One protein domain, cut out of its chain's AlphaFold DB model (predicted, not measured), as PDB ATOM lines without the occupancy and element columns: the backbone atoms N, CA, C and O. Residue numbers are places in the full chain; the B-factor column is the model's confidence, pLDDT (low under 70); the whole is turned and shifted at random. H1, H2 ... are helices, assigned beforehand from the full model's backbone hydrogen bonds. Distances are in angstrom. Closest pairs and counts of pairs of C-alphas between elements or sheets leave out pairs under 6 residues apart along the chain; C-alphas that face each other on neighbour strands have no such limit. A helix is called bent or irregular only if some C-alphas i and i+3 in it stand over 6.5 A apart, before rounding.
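This is residues 2 to 122 of the 122 residues of an uncharacterized protein of Isobaculum melis (UniProt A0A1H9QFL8). Four long helices, H1, H3, H4 and H5, form an elongated up-and-down bundle, each running against the one before it; H3 and H5 pack together between H1 and H4, which stay apart. Short H2 sits at one end, at the turn from H1 to H3. The printed part has 121 residues with five named helices, H1 to H5 in chain order, and no named strand: all helix. It is compact, with a radius of gyration of the C-alphas of 15.2 A and spans of 46 by 26 by 22 A.

H1, residues 2 to 29, touches the hub H3, residues 38 to 65, at a shallow tilt of 28 degrees, opposite ways; their closest C-alphas, Gly 16 and Gly 48, are 3.9 A apart. H2, residues 31 to 36, only just touches each of them, only at the corner, with 3 pairs of C-alphas within 8 A each; the closest are Arg 27 and Leu 34, 6.4 A, and Leu 34 and Phe 41, 5.8 A. H4, residues 71 to 96, makes a helical hairpin with H3 at a steep tilt of 42 degrees, touching its residues 46 to 58 alone, closest at C-alphas Ala 54 and Cys 77, 5.1 A. H5, residues 102 to 120, makes a hairpin with H4 at 18 degrees, closest at C-alphas Ala 78 and Leu 112, 5.8 A. Every O i to N i+4 pair is within hydrogen-bond range in H1, H4 and H5, but 1 of 2 in H2 and 20 of 24 in H3.

H1 begins at C-alpha 2 (443.246, 291.087, 381.401) and is 40.1 A long. H3 is 41.6 A long and irregular, with C-alphas 42 and 45 7.3 A apart. H4 is 37.1 A long; H5, 27.0 A long, ends at C-alpha 120 (442.283, 279.866, 374.525).

The farthest C-alphas, Asp 32 and Lys 66, are 47.5 A apart. The printed part has no cut, and its four links are tight. Residue 38 alone is under pLDDT 70.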
ATOM      1  N   ILE A   2     443.166 291.277 379.922       91.81
ATOM      2  CA  ILE A   2     443.246 291.087 381.401       91.81
ATOM      3  C   ILE A   2     441.868 291.074 382.083       91.81
ATOM      4  O   ILE A   2     441.577 290.184 382.877       91.81
ATOM      5  N   LYS A   3     441.003 292.051 381.769       93.06
ATOM      6  CA  LYS A   3     439.640 292.110 382.327       93.06
ATOM      7  C   LYS A   3     438.827 290.860 381.969       93.06
ATOM      8  O   LYS A   3     438.191 290.293 382.845       93.06
ATOM      9  N   GLN A   4     438.900 290.409 380.715       93.75
ATOM     10  CA  GLN A   4     438.213 289.203 380.241       93.75
ATOM     11  C   GLN A   4     438.696 287.946 380.970       93.75
ATOM     12  O   GLN A   4     437.863 287.196 381.461       93.75
ATOM     13  N   GLN A   5     440.014 287.759 381.120       93.00
ATOM     14  CA  GLN A   5     440.561 286.634 381.880       93.00
ATOM     15  C   GLN A   5     440.066 286.645 383.330       93.00
ATOM     16  O   GLN A   5     439.629 285.612 383.813       93.00
ATOM     17  N   ARG A   6     440.035 287.807 383.999       94.12
ATOM     18  CA  ARG A   6     439.499 287.913 385.368       94.12
ATOM     19  C   ARG A   6     438.017 287.558 385.454       94.12
ATOM     20  O   ARG A   6     437.635 286.822 386.356       94.12
ATOM     21  N   TYR A   7     437.191 288.061 384.534       95.31
ATOM     22  CA  TYR A   7     435.766 287.723 384.504       95.31
ATOM     23  C   TYR A   7     435.543 286.236 384.231       95.31
ATOM     24  O   TYR A   7     434.742 285.616 384.923       95.31
ATOM     25  N   ALA A   8     436.290 285.653 383.292       94.75
ATOM     26  CA  ALA A   8     436.249 284.221 383.023       94.75
ATOM     27  C   ALA A   8     436.679 283.406 384.248       94.75
ATOM     28  O   ALA A   8     436.015 282.430 384.588       94.75
ATOM     29  N   SER A   9     437.727 283.833 384.963       95.44
ATOM     30  CA  SER A   9     438.148 283.163 386.192       95.44
ATOM     31  C   SER A   9     437.075 283.209 387.276       95.44
ATOM     32  O   SER A   9     436.788 282.182 387.879       95.44
ATOM     33  N   ILE A  10     436.462 284.375 387.508       95.75
ATOM     34  CA  ILE A  10     435.379 284.539 388.491       95.75
ATOM     35  C   ILE A  10     434.168 283.685 388.105       95.75
ATOM     36  O   ILE A  10     433.600 283.006 388.956       95.75
ATOM     37  N   PHE A  11     433.786 283.691 386.829       96.44
ATOM     38  CA  PHE A  11     432.682 282.877 386.335       96.44
ATOM     39  C   PHE A  11     432.935 281.383 386.567       96.44
ATOM     40  O   PHE A  11     432.087 280.702 387.138       96.44
ATOM     41  N   LEU A  12     434.111 280.884 386.173       95.69
ATOM     42  CA  LEU A  12     434.480 279.479 386.345       95.69
ATOM     43  C   LEU A  12     434.580 279.088 387.823       95.69
ATOM     44  O   LEU A  12     434.122 278.008 388.186       95.69
ATOM     45  N   LEU A  13     435.084 279.980 388.682       94.69
ATOM     46  CA  LEU A  13     435.074 279.803 390.137       94.69
ATOM     47  C   LEU A  13     433.654 279.599 390.667       94.69
ATOM     48  O   LEU A  13     433.395 278.603 391.335       94.69
ATOM     49  N   ILE A  14     432.729 280.504 390.335       95.94
ATOM     50  CA  ILE A  14     431.329 280.418 390.777       95.94
ATOM     51  C   ILE A  14     430.678 279.136 390.250       95.94
ATOM     52  O   ILE A  14     430.034 278.417 391.010       95.94
ATOM     53  N   LEU A  15     430.871 278.827 388.966       94.94
ATOM     54  CA  LEU A  15     430.307 277.637 388.336       94.94
ATOM     55  C   LEU A  15     430.861 276.348 388.957       94.94
ATOM     56  O   LEU A  15     430.095 275.452 389.300       94.94
ATOM     57  N   GLY A  16     432.178 276.270 389.157       94.12
ATOM     58  CA  GLY A  16     432.838 275.135 389.796       94.12
ATOM     59  C   GLY A  16     432.371 274.934 391.237       94.12
ATOM     60  O   GLY A  16     432.042 273.811 391.620       94.12
ATOM     61  N   SER A  17     432.250 276.015 392.016       94.25
ATOM     62  CA  SER A  17     431.691 275.971 393.373       94.25
ATOM     63  C   SER A  17     430.224 275.542 393.387       94.25
ATOM     64  O   SER A  17     429.837 274.759 394.251       94.25
ATOM     65  N   ALA A  18     429.413 276.002 392.431       94.69
ATOM     66  CA  ALA A  18     428.018 275.592 392.313       94.69
ATOM     67  C   ALA A  18     427.899 274.095 391.995       94.69
ATOM     68  O   ALA A  18     427.142 273.398 392.667       94.69
ATOM     69  N   ILE A  19     428.677 273.577 391.037       92.12
ATOM     70  CA  ILE A  19     428.705 272.144 390.694       92.12
ATOM     71  C   ILE A  19     429.150 271.320 391.904       92.12
ATOM     72  O   ILE A  19     428.471 270.370 392.289       92.12
ATOM     73  N   TRP A  20     430.259 271.704 392.537       92.56
ATOM     74  CA  TRP A  20     430.804 270.993 393.690       92.56
ATOM     75  C   TRP A  20     429.821 270.983 394.869       92.56
ATOM     76  O   TRP A  20     429.465 269.919 395.375       92.56
ATOM     77  N   GLY A  21     429.325 272.159 395.264       91.25
ATOM     78  CA  GLY A  21     428.449 272.324 396.421       91.25
ATOM     79  C   GLY A  21     427.070 271.702 396.225       91.25
ATOM     80  O   GLY A  21     426.589 271.008 397.116       91.25
ATOM     81  N   SER A  22     426.450 271.886 395.053       91.25
ATOM     82  CA  SER A  22     425.155 271.257 394.755       91.25
ATOM     83  C   SER A  22     425.268 269.737 394.704       91.25
ATOM     84  O   SER A  22     424.410 269.053 395.255       91.25
ATOM     85  N   THR A  23     426.352 269.200 394.137       89.44
ATOM     86  CA  THR A  23     426.579 267.753 394.121       89.44
ATOM     87  C   THR A  23     426.714 267.211 395.538       89.44
ATOM     88  O   THR A  23     426.034 266.249 395.880       89.44
ATOM     89  N   LEU A  24     427.540 267.834 396.386       87.06
ATOM     90  CA  LEU A  24     427.681 267.412 397.781       87.06
ATOM     91  C   LEU A  24     426.374 267.524 398.563       87.06
ATOM     92  O   LEU A  24     426.045 266.620 399.327       87.06
ATOM     93  N   TRP A  25     425.606 268.589 398.343       90.06
ATOM     94  CA  TRP A  25     424.293 268.726 398.959       90.06
ATOM     95  C   TRP A  25     423.354 267.588 398.540       90.06
ATOM     96  O   TRP A  25     422.750 266.967 399.410       90.06
ATOM     97  N   VAL A  26     423.286 267.246 397.245       87.50
ATOM     98  CA  VAL A  26     422.466 266.115 396.772       87.50
ATOM     99  C   VAL A  26     422.936 264.801 397.389       87.50
ATOM    100  O   VAL A  26     422.099 264.029 397.848       87.50
ATOM    101  N   ARG A  27     424.252 264.560 397.475       86.38
ATOM    102  CA  ARG A  27     424.805 263.367 398.141       86.38
ATOM    103  C   ARG A  27     424.331 263.235 399.587       86.38
ATOM    104  O   ARG A  27     424.055 262.129 400.034       86.38
ATOM    105  N   MET A  28     424.270 264.352 400.312       86.31
ATOM    106  CA  MET A  28     423.861 264.375 401.717       86.31
ATOM    107  C   MET A  28     422.342 264.274 401.892       86.31
ATOM    108  O   MET A  28     421.883 263.607 402.813       86.31
ATOM    109  N   ALA A  29     421.566 264.939 401.034       90.56
ATOM    110  CA  ALA A  29     420.107 264.982 401.128       90.56
ATOM    111  C   ALA A  29     419.432 263.720 400.568       90.56
ATOM    112  O   ALA A  29     418.369 263.329 401.045       90.56
ATOM    113  N   TYR A  30     420.048 263.083 399.569       88.38
ATOM    114  CA  TYR A  30     419.495 261.948 398.832       88.38
ATOM    115  C   TYR A  30     420.570 260.874 398.606       88.38
ATOM    116  O   TYR A  30     421.023 260.674 397.474       88.38
ATOM    117  N   PRO A  31     420.994 260.160 399.661       82.06
ATOM    118  CA  PRO A  31     422.058 259.162 399.560       82.06
ATOM    119  C   PRO A  31     421.729 258.033 398.570       82.06
ATOM    120  O   PRO A  31     422.630 257.517 397.916       82.06
ATOM    121  N   ASP A  32     420.453 257.706 398.363       84.44
ATOM    122  CA  ASP A  32     420.046 256.671 397.403       84.44
ATOM    123  C   ASP A  32     420.347 257.060 395.942       84.44
ATOM    124  O   ASP A  32     420.612 256.197 395.103       84.44
ATOM    125  N   LEU A  33     420.391 258.361 395.616       79.12
ATOM    126  CA  LEU A  33     420.745 258.830 394.269       79.12
ATOM    127  C   LEU A  33     422.212 258.562 393.916       79.12
ATOM    128  O   LEU A  33     422.523 258.430 392.733       79.12
ATOM    129  N   LEU A  34     423.104 258.431 394.903       72.44
ATOM    130  CA  LEU A  34     424.482 257.987 394.664       72.44
ATOM    131  C   LEU A  34     424.536 256.538 394.181       72.44
ATOM    132  O   LEU A  34     425.442 256.191 393.435       72.44
ATOM    133  N   VAL A  35     423.575 255.701 394.576       75.06
ATOM    134  CA  VAL A  35     423.504 254.304 394.128       75.06
ATOM    135  C   VAL A  35     422.950 254.223 392.705       75.06
ATOM    136  O   VAL A  35     423.425 253.422 391.903       75.06
ATOM    137  N   VAL A  36     421.974 255.074 392.372       77.38
ATOM    138  CA  VAL A  36     421.308 255.084 391.055       77.38
ATOM    139  C   VAL A  36     422.139 255.810 389.991       77.38
ATOM    140  O   VAL A  36     422.230 255.355 388.854       77.38
ATOM    141  N   PHE A  37     422.778 256.922 390.357       79.50
ATOM    142  CA  PHE A  37     423.608 257.736 389.467       79.50
ATOM    143  C   PHE A  37     425.018 257.947 390.046       79.50
ATOM    144  O   PHE A  37     425.450 259.093 390.230       79.50
ATOM    145  N   PRO A  38     425.771 256.855 390.292       68.75
ATOM    146  CA  PRO A  38     427.085 256.909 390.933       68.75
ATOM    147  C   PRO A  38     428.085 257.706 390.106       68.75
ATOM    148  O   PRO A  38     428.911 258.415 390.655       68.75
ATOM    149  N   ILE A  39     427.966 257.660 388.781       71.56
ATOM    150  CA  ILE A  39     428.865 258.370 387.869       71.56
ATOM    151  C   ILE A  39     428.707 259.887 388.002       71.56
ATOM    152  O   ILE A  39     429.690 260.614 388.119       71.56
ATOM    153  N   TYR A  40     427.469 260.382 387.978       74.94
ATOM    154  CA  TYR A  40     427.230 261.820 388.001       74.94
ATOM    155  C   TYR A  40     427.479 262.372 389.400       74.94
ATOM    156  O   TYR A  40     428.327 263.242 389.587       74.94
ATOM    157  N   PHE A  41     426.805 261.821 390.411       76.12
ATOM    158  CA  PHE A  41     426.949 262.340 391.761       76.12
ATOM    159  C   PHE A  41     428.279 261.957 392.392       76.12
ATOM    160  O   PHE A  41     428.720 262.728 393.228       76.12
ATOM    161  N   GLY A  42     428.946 260.867 391.994       73.12
ATOM    162  CA  GLY A  42     430.261 260.426 392.490       73.12
ATOM    163  C   GLY A  42     431.457 261.191 391.912       73.12
ATOM    164  O   GLY A  42     432.388 261.492 392.657       73.12
ATOM    165  N   SER A  43     431.385 261.641 390.658       82.25
ATOM    166  CA  SER A  43     432.535 262.274 389.988       82.25
ATOM    167  C   SER A  43     432.360 263.766 389.690       82.25
ATOM    168  O   SER A  43     433.346 264.469 389.452       82.25
ATOM    169  N   ALA A  44     431.139 264.313 389.753       86.94
ATOM    170  CA  ALA A  44     430.902 265.741 389.510       86.94
ATOM    171  C   ALA A  44     431.644 266.711 390.457       86.94
ATOM    172  O   ALA A  44     431.981 267.808 389.999       86.94
ATOM    173  N   PRO A  45     432.005 266.375 391.715       87.56
ATOM    174  CA  PRO A  45     432.831 267.278 392.512       87.56
ATOM    175  C   PRO A  45     434.234 267.436 391.931       87.56
ATOM    176  O   PRO A  45     434.794 268.523 392.017       87.56
ATOM    177  N   ASN A  46     434.779 266.413 391.265       88.56
ATOM    178  CA  ASN A  46     436.073 266.513 390.591       88.56
ATOM    179  C   ASN A  46     436.005 267.470 389.393       88.56
ATOM    180  O   ASN A  46     436.893 268.307 389.225       88.56
ATOM    181  N   LEU A  47     434.902 267.464 388.641       89.94
ATOM    182  CA  LEU A  47     434.635 268.488 387.624       89.94
ATOM    183  C   LEU A  47     434.569 269.896 388.238       89.94
ATOM    184  O   LEU A  47     435.233 270.813 387.750       89.94
ATOM    185  N   GLY A  48     433.820 270.064 389.332       90.81
ATOM    186  CA  GLY A  48     433.721 271.340 390.045       90.81
ATOM    187  C   GLY A  48     435.078 271.851 390.545       90.81
ATOM    188  O   GLY A  48     435.412 273.020 390.349       90.81
ATOM    189  N   THR A  49     435.902 270.965 391.110       90.06
ATOM    190  CA  THR A  49     437.268 271.265 391.571       90.06
ATOM    191  C   THR A  49     438.166 271.731 390.425       90.06
ATOM    192  O   THR A  49     438.857 272.744 390.553       90.06
ATOM    193  N   SER A  50     438.114 271.060 389.273       89.81
ATOM    194  CA  SER A  50     438.867 271.471 388.080       89.81
ATOM    195  C   SER A  50     438.474 272.864 387.599       89.81
ATOM    196  O   SER A  50     439.336 273.677 387.258       89.81
ATOM    197  N   MET A  51     437.171 273.148 387.600       91.88
ATOM    198  CA  MET A  51     436.622 274.429 387.159       91.88
ATOM    199  C   MET A  51     436.847 275.556 388.173       91.88
ATOM    200  O   MET A  51     436.806 276.716 387.781       91.88
ATOM    201  N   MET A  52     437.144 275.258 389.441       92.94
ATOM    202  CA  MET A  52     437.466 276.290 390.433       92.94
ATOM    203  C   MET A  52     438.976 276.531 390.575       92.94
ATOM    204  O   MET A  52     439.420 277.678 390.568       92.94
ATOM    205  N   MET A  53     439.795 275.479 390.678       92.06
ATOM    206  CA  MET A  53     441.163 275.608 391.193       92.06
ATOM    207  C   MET A  53     442.141 276.177 390.161       92.06
ATOM    208  O   MET A  53     442.855 277.135 390.463       92.06
ATOM    209  N   ALA A  54     442.135 275.677 388.921       90.69
ATOM    210  CA  ALA A  54     442.968 276.256 387.865       90.69
ATOM    211  C   ALA A  54     442.594 277.733 387.591       90.69
ATOM    212  O   ALA A  54     443.491 278.580 387.555       90.69
ATOM    213  N   PRO A  55     441.301 278.101 387.493       92.62
ATOM    214  CA  PRO A  55     440.888 279.501 387.382       92.62
ATOM    215  C   PRO A  55     441.233 280.376 388.589       92.62
ATOM    216  O   PRO A  55     441.575 281.539 388.385       92.62
ATOM    217  N   ALA A  56     441.226 279.845 389.817       94.75
ATOM    218  CA  ALA A  56     441.684 280.576 391.006       94.75
ATOM    219  C   ALA A  56     443.138 281.048 390.856       94.75
ATOM    220  O   ALA A  56     443.459 282.209 391.118       94.75
ATOM    221  N   LEU A  57     444.014 280.152 390.388       93.75
ATOM    222  CA  LEU A  57     445.437 280.438 390.190       93.75
ATOM    223  C   LEU A  57     445.661 281.466 389.075       93.75
ATOM    224  O   LEU A  57     446.523 282.340 389.198       93.75
ATOM    225  N   VAL A  58     444.865 281.400 388.005       93.06
ATOM    226  CA  VAL A  58     444.890 282.388 386.911       93.06
ATOM    227  C   VAL A  58     444.366 283.750 387.379       93.06
ATOM    228  O   VAL A  58     444.954 284.788 387.064       93.06
ATOM    229  N   PHE A  59     443.304 283.782 388.185       95.31
ATOM    230  CA  PHE A  59     442.811 285.022 388.776       95.31
ATOM    231  C   PHE A  59     443.875 285.668 389.665       95.31
ATOM    232  O   PHE A  59     444.192 286.845 389.497       95.31
ATOM    233  N   LEU A  60     444.472 284.888 390.570       94.25
ATOM    234  CA  LEU A  60     445.488 285.379 391.493       94.25
ATOM    235  C   LEU A  60     446.716 285.914 390.746       94.25
ATOM    236  O   LEU A  60     447.192 287.007 391.058       94.25
ATOM    237  N   SER A  61     447.197 285.203 389.720       92.81
ATOM    238  CA  SER A  61     448.349 285.659 388.934       92.81
ATOM    239  C   SER A  61     448.049 286.963 388.190       92.81
ATOM    240  O   SER A  61     448.833 287.912 388.272       92.81
ATOM    241  N   THR A  62     446.884 287.069 387.540       93.12
ATOM    242  CA  THR A  62     446.479 288.295 386.830       93.12
ATOM    243  C   THR A  62     446.184 289.455 387.782       93.12
ATOM    244  O   THR A  62     446.337 290.624 387.403       93.12
ATOM    245  N   TYR A  63     445.762 289.175 389.018       92.12
ATOM    246  CA  TYR A  63     445.551 290.175 390.062       92.12
ATOM    247  C   TYR A  63     446.881 290.738 390.574       92.12
ATOM    248  O   TYR A  63     447.086 291.951 390.514       92.12
ATOM    249  N   LEU A  64     447.803 289.862 390.988       93.94
ATOM    250  CA  LEU A  64     449.101 290.240 391.559       93.94
ATOM    251  C   LEU A  64     450.035 290.872 390.522       93.94
ATOM    252  O   LEU A  64     450.623 291.921 390.771       93.94
ATOM    253  N   GLN A  65     450.156 290.264 389.340       92.12
ATOM    254  CA  GLN A  65     451.114 290.708 388.320       92.12
ATOM    255  C   GLN A  65     450.573 291.836 387.438       92.12
ATOM    256  O   GLN A  65     451.332 292.425 386.668       92.12
ATOM    257  N   LYS A  66     449.263 292.125 387.511       91.06
ATOM    258  CA  LYS A  66     448.565 293.110 386.662       91.06
ATOM    259  C   LYS A  66     448.830 292.907 385.161       91.06
ATOM    260  O   LYS A  66     448.821 293.859 384.385       91.06
ATOM    261  N   LYS A  67     449.057 291.657 384.754       91.44
ATOM    262  CA  LYS A  67     449.320 291.225 383.375       91.44
ATOM    263  C   LYS A  67     448.418 290.047 383.031       91.44
ATOM    264  O   LYS A  67     447.912 289.374 383.924       91.44
ATOM    265  N   ALA A  68     448.195 289.832 381.740       91.69
ATOM    266  CA  ALA A  68     447.441 288.675 381.277       91.69
ATOM    267  C   ALA A  68     448.282 287.410 381.472       91.69
ATOM    268  O   ALA A  68     449.489 287.422 381.219       91.69
ATOM    269  N   ALA A  69     447.644 286.330 381.910       93.06
ATOM    270  CA  ALA A  69     448.281 285.029 381.993       93.06
ATOM    271  C   ALA A  69     448.522 284.485 380.581       93.06
ATOM    272  O   ALA A  69     447.648 284.568 379.714       93.06
ATOM    273  N   SER A  70     449.710 283.925 380.354       94.50
ATOM    274  CA  SER A  70     450.016 283.227 379.106       94.50
ATOM    275  C   SER A  70     449.339 281.856 379.078       94.50
ATOM    276  O   SER A  70     449.138 281.236 380.122       94.50
ATOM    277  N   LEU A  71     449.062 281.327 377.884       91.88
ATOM    278  CA  LEU A  71     448.510 279.973 377.738       91.88
ATOM    279  C   LEU A  71     449.411 278.897 378.362       91.88
ATOM    280  O   LEU A  71     448.906 277.920 378.903       91.88
ATOM    281  N   LYS A  72     450.736 279.108 378.362       94.25
ATOM    282  CA  LYS A  72     451.686 278.222 379.053       94.25
ATOM    283  C   LYS A  72     451.422 278.188 380.559       94.25
ATOM    284  O   LYS A  72     451.333 277.107 381.123       94.25
ATOM    285  N   TRP A  73     451.241 279.353 381.187       93.44
ATOM    286  CA  TRP A  73     450.908 279.442 382.612       93.44
ATOM    287  C   TRP A  73     449.567 278.776 382.926       93.44
ATOM    288  O   TRP A  73     449.468 278.004 383.872       93.44
ATOM    289  N   ILE A  74     448.551 279.031 382.102       93.56
ATOM    290  CA  ILE A  74     447.210 278.459 382.271       93.56
ATOM    291  C   ILE A  74     447.259 276.929 382.162       93.56
ATOM    292  O   ILE A  74     446.701 276.236 383.012       93.56
ATOM    293  N   GLY A  75     447.992 276.399 381.176       91.44
ATOM    294  CA  GLY A  75     448.251 274.965 381.047       91.44
ATOM    295  C   GLY A  75     448.982 274.386 382.262       91.44
ATOM    296  O   GLY A  75     448.592 273.335 382.762       91.44
ATOM    297  N   SER A  76     449.981 275.090 382.804       93.88
ATOM    298  CA  SER A  76     450.656 274.676 384.042       93.88
ATOM    299  C   SER A  76     449.713 274.653 385.248       93.88
ATOM    300  O   SER A  76     449.752 273.699 386.019       93.88
ATOM    301  N   CYS A  77     448.830 275.647 385.400       93.69
ATOM    302  CA  CYS A  77     447.802 275.644 386.445       93.69
ATOM    303  C   CYS A  77     446.838 274.460 386.295       93.69
ATOM    304  O   CYS A  77     446.448 273.862 387.298       93.69
ATOM    305  N   ALA A  78     446.476 274.102 385.060       91.19
ATOM    306  CA  ALA A  78     445.622 272.952 384.790       91.19
ATOM    307  C   ALA A  78     446.308 271.628 385.170       91.19
ATOM    308  O   ALA A  78     445.733 270.846 385.920       91.19
ATOM    309  N   ILE A  79     447.560 271.424 384.747       91.19
ATOM    310  CA  ILE A  79     448.357 270.233 385.096       91.19
ATOM    311  C   ILE A  79     448.551 270.127 386.613       91.19
ATOM    312  O   ILE A  79     448.372 269.055 387.189       91.19
ATOM    313  N   PHE A  80     448.883 271.239 387.273       92.62
ATOM    314  CA  PHE A  80     449.014 271.279 388.729       92.62
ATOM    315  C   PHE A  80     447.704 270.884 389.421       92.62
ATOM    316  O   PHE A  80     447.714 270.090 390.356       92.62
ATOM    317  N   THR A  81     446.567 271.369 388.913       91.88
ATOM    318  CA  THR A  81     445.245 270.997 389.432       91.88
ATOM    319  C   THR A  81     444.964 269.503 389.242       91.88
ATOM    320  O   THR A  81     444.538 268.865 390.202       91.88
ATOM    321  N   SER A  82     445.275 268.915 388.075       89.00
ATOM    322  CA  SER A  82     445.175 267.456 387.868       89.00
ATOM    323  C   SER A  82     445.982 266.681 388.902       89.00
ATOM    324  O   SER A  82     445.500 265.705 389.469       89.00
ATOM    325  N   PHE A  83     447.219 267.113 389.154       90.06
ATOM    326  CA  PHE A  83     448.097 266.453 390.109       90.06
ATOM    327  C   PHE A  83     447.531 266.519 391.533       90.06
ATOM    328  O   PHE A  83     447.466 265.497 392.214       90.06
ATOM    329  N   CYS A  84     447.046 267.690 391.961       89.69
ATOM    330  CA  CYS A  84     446.382 267.847 393.256       89.69
ATOM    331  C   CYS A  84     445.134 266.964 393.385       89.69
ATOM    332  O   CYS A  84     444.921 266.376 394.442       89.69
ATOM    333  N   GLN A  85     444.337 266.836 392.322       87.06
ATOM    334  CA  GLN A  85     443.165 265.960 392.315       87.06
ATOM    335  C   GLN A  85     443.551 264.494 392.462       87.06
ATOM    336  O   GLN A  85     443.005 263.814 393.322       87.06
ATOM    337  N   ILE A  86     444.532 264.021 391.687       85.25
ATOM    338  CA  ILE A  86     445.003 262.635 391.777       85.25
ATOM    339  C   ILE A  86     445.528 262.339 393.184       85.25
ATOM    340  O   ILE A  86     445.198 261.295 393.744       85.25
ATOM    341  N   LEU A  87     446.306 263.250 393.780       87.00
ATOM    342  CA  LEU A  87     446.799 263.085 395.151       87.00
ATOM    343  C   LEU A  87     445.659 263.055 396.174       87.00
ATOM    344  O   LEU A  87     445.653 262.191 397.049       87.00
ATOM    345  N   SER A  88     444.701 263.977 396.051       84.56
ATOM    346  CA  SER A  88     443.532 264.048 396.929       84.56
ATOM    347  C   SER A  88     442.698 262.769 396.853       84.56
ATOM    348  O   SER A  88     442.343 262.206 397.886       84.56
ATOM    349  N   GLU A  89     442.432 262.277 395.644       80.44
ATOM    350  CA  GLU A  89     441.673 261.045 395.418       80.44
ATOM    351  C   GLU A  89     442.445 259.821 395.927       80.44
ATOM    352  O   GLU A  89     441.904 258.995 396.651       80.44
ATOM    353  N   SER A  90     443.752 259.741 395.656       82.88
ATOM    354  CA  SER A  90     444.602 258.650 396.160       82.88
ATOM    355  C   SER A  90     444.591 258.584 397.691       82.88
ATOM    356  O   SER A  90     444.505 257.499 398.268       82.88
ATOM    357  N   TYR A  91     444.637 259.741 398.358       84.69
ATOM    358  CA  TYR A  91     444.521 259.820 399.812       84.69
ATOM    359  C   TYR A  91     443.131 259.398 400.308       84.69
ATOM    360  O   TYR A  91     443.024 258.666 401.296       84.69
ATOM    361  N   TYR A  92     442.064 259.819 399.625       81.88
ATOM    362  CA  TYR A  92     440.694 259.431 399.962       81.88
ATOM    363  C   TYR A  92     440.496 257.911 399.869       81.88
ATOM    364  O   TYR A  92     440.035 257.289 400.826       81.88
ATOM    365  N   LEU A  93     440.945 257.297 398.773       83.12
ATOM    366  CA  LEU A  93     440.858 255.852 398.550       83.12
ATOM    367  C   LEU A  93     441.660 255.059 399.586       83.12
ATOM    368  O   LEU A  93     441.162 254.070 400.122       83.12
ATOM    369  N   TYR A  94     442.872 255.522 399.914       83.25
ATOM    370  CA  TYR A  94     443.696 254.914 400.961       83.25
ATOM    371  C   TYR A  94     443.023 254.986 402.340       83.25
ATOM    372  O   TYR A  94     443.004 253.998 403.071       83.25
ATOM    373  N   SER A  95     442.451 256.140 402.696       84.50
ATOM    374  CA  SER A  95     441.857 256.372 404.021       84.50
ATOM    375  C   SER A  95     440.496 255.701 404.222       84.50
ATOM    376  O   SER A  95     440.185 255.301 405.342       84.50
ATOM    377  N   HIS A  96     439.697 255.551 403.164       81.31
ATOM    378  CA  HIS A  96     438.330 255.020 403.245       81.31
ATOM    379  C   HIS A  96     438.183 253.599 402.671       81.31
ATOM    380  O   HIS A  96     437.075 253.071 402.640       81.31
ATOM    381  N   GLN A  97     439.283 252.974 402.231       81.69
ATOM    382  CA  GLN A  97     439.319 251.633 401.623       81.69
ATOM    383  C   GLN A  97     438.313 251.447 400.471       81.69
ATOM    384  O   GLN A  97     437.695 250.393 400.319       81.69
ATOM    385  N   VAL A  98     438.145 252.483 399.650       76.69
ATOM    386  CA  VAL A  98     437.210 252.475 398.516       76.69
ATOM    387  C   VAL A  98     437.958 252.111 397.233       76.69
ATOM    388  O   VAL A  98     439.154 252.370 397.097       76.69
ATOM    389  N   ALA A  99     437.264 251.486 396.281       74.50
ATOM    390  CA  ALA A  99     437.836 251.146 394.983       74.50
ATOM    391  C   ALA A  99     438.075 252.395 394.121       74.50
ATOM    392  O   ALA A  99     437.220 253.273 394.030       74.50
ATOM    393  N   PHE A 100     439.225 252.424 393.443       70.69
ATOM    394  CA  PHE A 100     439.592 253.478 392.499       70.69
ATOM    395  C   PHE A 100     438.605 253.538 391.324       70.69
ATOM    396  O   PHE A 100     438.418 252.533 390.631       70.69
ATOM    397  N   GLN A 101     438.025 254.708 391.045       75.94
ATOM    398  CA  GLN A 101     437.134 254.887 389.899       75.94
ATOM    399  C   GLN A 101     437.780 255.770 388.824       75.94
ATOM    400  O   GLN A 101     437.974 256.970 388.990       75.94
ATOM    401  N   TRP A 102     438.062 255.191 387.651       73.50
ATOM    402  CA  TRP A 102     438.628 255.916 386.498       73.50
ATOM    403  C   TRP A 102     437.794 257.118 386.046       73.50
ATOM    404  O   TRP A 102     438.315 258.057 385.443       73.50
ATOM    405  N   ILE A 103     436.498 257.091 386.342       81.06
ATOM    406  CA  ILE A 103     435.577 258.156 385.977       81.06
ATOM    407  C   ILE A 103     435.826 259.450 386.770       81.06
ATOM    408  O   ILE A 103     435.622 260.535 386.225       81.06
ATOM    409  N   ASP A 104     436.399 259.361 387.973       76.50
ATOM    410  CA  ASP A 104     436.784 260.524 388.779       76.50
ATOM    411  C   ASP A 104     437.909 261.325 388.118       76.50
ATOM    412  O   ASP A 104     437.828 262.554 388.014       76.50
ATOM    413  N   ILE A 105     438.908 260.625 387.566       80.31
ATOM    414  CA  ILE A 105     439.954 261.253 386.748       80.31
ATOM    415  C   ILE A 105     439.337 261.882 385.498       80.31
ATOM    416  O   ILE A 105     439.676 263.014 385.151       80.31
ATOM    417  N   LEU A 106     438.441 261.168 384.808       84.62
ATOM    418  CA  LEU A 106     437.872 261.638 383.545       84.62
ATOM    419  C   LEU A 106     437.102 262.955 383.721       84.62
ATOM    420  O   LEU A 106     437.309 263.885 382.940       84.62
ATOM    421  N   TYR A 107     436.270 263.071 384.760       85.12
ATOM    422  CA  TYR A 107     435.552 264.314 385.076       85.12
ATOM    423  C   TYR A 107     436.511 265.457 385.427       85.12
ATOM    424  O   TYR A 107     436.312 266.591 384.977       85.12
ATOM    425  N   GLY A 108     437.585 265.153 386.163       84.81
ATOM    426  CA  GLY A 108     438.664 266.101 386.426       84.81
ATOM    427  C   GLY A 108     439.292 266.632 385.131       84.81
ATOM    428  O   GLY A 108     439.376 267.848 384.938       84.81
ATOM    429  N   ILE A 109     439.653 265.740 384.203       87.50
ATOM    430  CA  ILE A 109     440.246 266.094 382.902       87.50
ATOM    431  C   ILE A 109     439.281 266.927 382.055       87.50
ATOM    432  O   ILE A 109     439.691 267.956 381.519       87.50
ATOM    433  N   VAL A 110     438.007 266.533 381.955       90.00
ATOM    434  CA  VAL A 110     436.995 267.284 381.188       90.00
ATOM    435  C   VAL A 110     436.891 268.722 381.697       90.00
ATOM    436  O   VAL A 110     436.931 269.658 380.896       90.00
ATOM    437  N   GLY A 111     436.842 268.919 383.018       88.19
ATOM    438  CA  GLY A 111     436.823 270.258 383.609       88.19
ATOM    439  C   GLY A 111     438.042 271.093 383.232       88.19
ATOM    440  O   GLY A 111     437.910 272.268 382.898       88.19
ATOM    441  N   LEU A 112     439.229 270.488 383.220       90.88
ATOM    442  CA  LEU A 112     440.470 271.183 382.876       90.88
ATOM    443  C   LEU A 112     440.565 271.526 381.391       90.88
ATOM    444  O   LEU A 112     441.014 272.619 381.051       90.88
ATOM    445  N   VAL A 113     440.099 270.639 380.509       92.44
ATOM    446  CA  VAL A 113     440.002 270.923 379.071       92.44
ATOM    447  C   VAL A 113     439.071 272.109 378.836       92.44
ATOM    448  O   VAL A 113     439.450 273.037 378.124       92.44
ATOM    449  N   LEU A 114     437.901 272.137 379.482       92.00
ATOM    450  CA  LEU A 114     436.973 273.269 379.392       92.00
ATOM    451  C   LEU A 114     437.619 274.572 379.872       92.00
ATOM    452  O   LEU A 114     437.505 275.593 379.197       92.00
ATOM    453  N   VAL A 115     438.345 274.536 380.991       91.69
ATOM    454  CA  VAL A 115     439.083 275.698 381.504       91.69
ATOM    455  C   VAL A 115     440.097 276.204 380.474       91.69
ATOM    456  O   VAL A 115     440.114 277.396 380.167       91.69
ATOM    457  N   VAL A 116     440.926 275.318 379.914       91.75
ATOM    458  CA  VAL A 116     441.939 275.696 378.915       91.75
ATOM    459  C   VAL A 116     441.286 276.254 377.651       91.75
ATOM    460  O   VAL A 116     441.742 277.280 377.149       91.75
ATOM    461  N   LEU A 117     440.203 275.636 377.171       92.94
ATOM    462  CA  LEU A 117     439.457 276.112 376.004       92.94
ATOM    463  C   LEU A 117     438.877 277.507 376.236       92.94
ATOM    464  O   LEU A 117     439.044 278.370 375.380       92.94
ATOM    465  N   VAL A 118     438.268 277.763 377.401       93.31
ATOM    466  CA  VAL A 118     437.754 279.099 377.742       93.31
ATOM    467  C   VAL A 118     438.859 280.139 377.612       93.31
ATOM    468  O   VAL A 118     438.650 281.154 376.963       93.31
ATOM    469  N   TYR A 119     440.045 279.891 378.164       92.31
ATOM    470  CA  TYR A 119     441.143 280.855 378.067       92.31
ATOM    471  C   TYR A 119     441.809 280.930 376.692       92.31
ATOM    472  O   TYR A 119     442.395 281.961 376.378       92.31
ATOM    473  N   TYR A 120     441.750 279.870 375.888       92.12
ATOM    474  CA  TYR A 120     442.283 279.866 374.525       92.12
ATOM    475  C   TYR A 120     441.525 280.828 373.600       92.12
ATOM    476  O   TYR A 120     442.132 281.432 372.720       92.12
ATOM    477  N   PHE A 121     440.219 280.999 373.819       91.94
ATOM    478  CA  PHE A 121     439.362 281.873 373.014       91.94
ATOM    479  C   PHE A 121     439.231 283.319 373.552       91.94
ATOM    480  O   PHE A 121     438.411 284.077 373.031       91.94
ATOM    481  N   LEU A 122     440.010 283.717 374.572       88.62
ATOM    482  CA  LEU A 122     439.993 285.059 375.199       88.62
ATOM    483  C   LEU A 122     441.242 285.890 374.893       88.62
ATOM    484  O   LEU A 122     441.087 287.132 374.786       88.62
TER     485      LEU A 122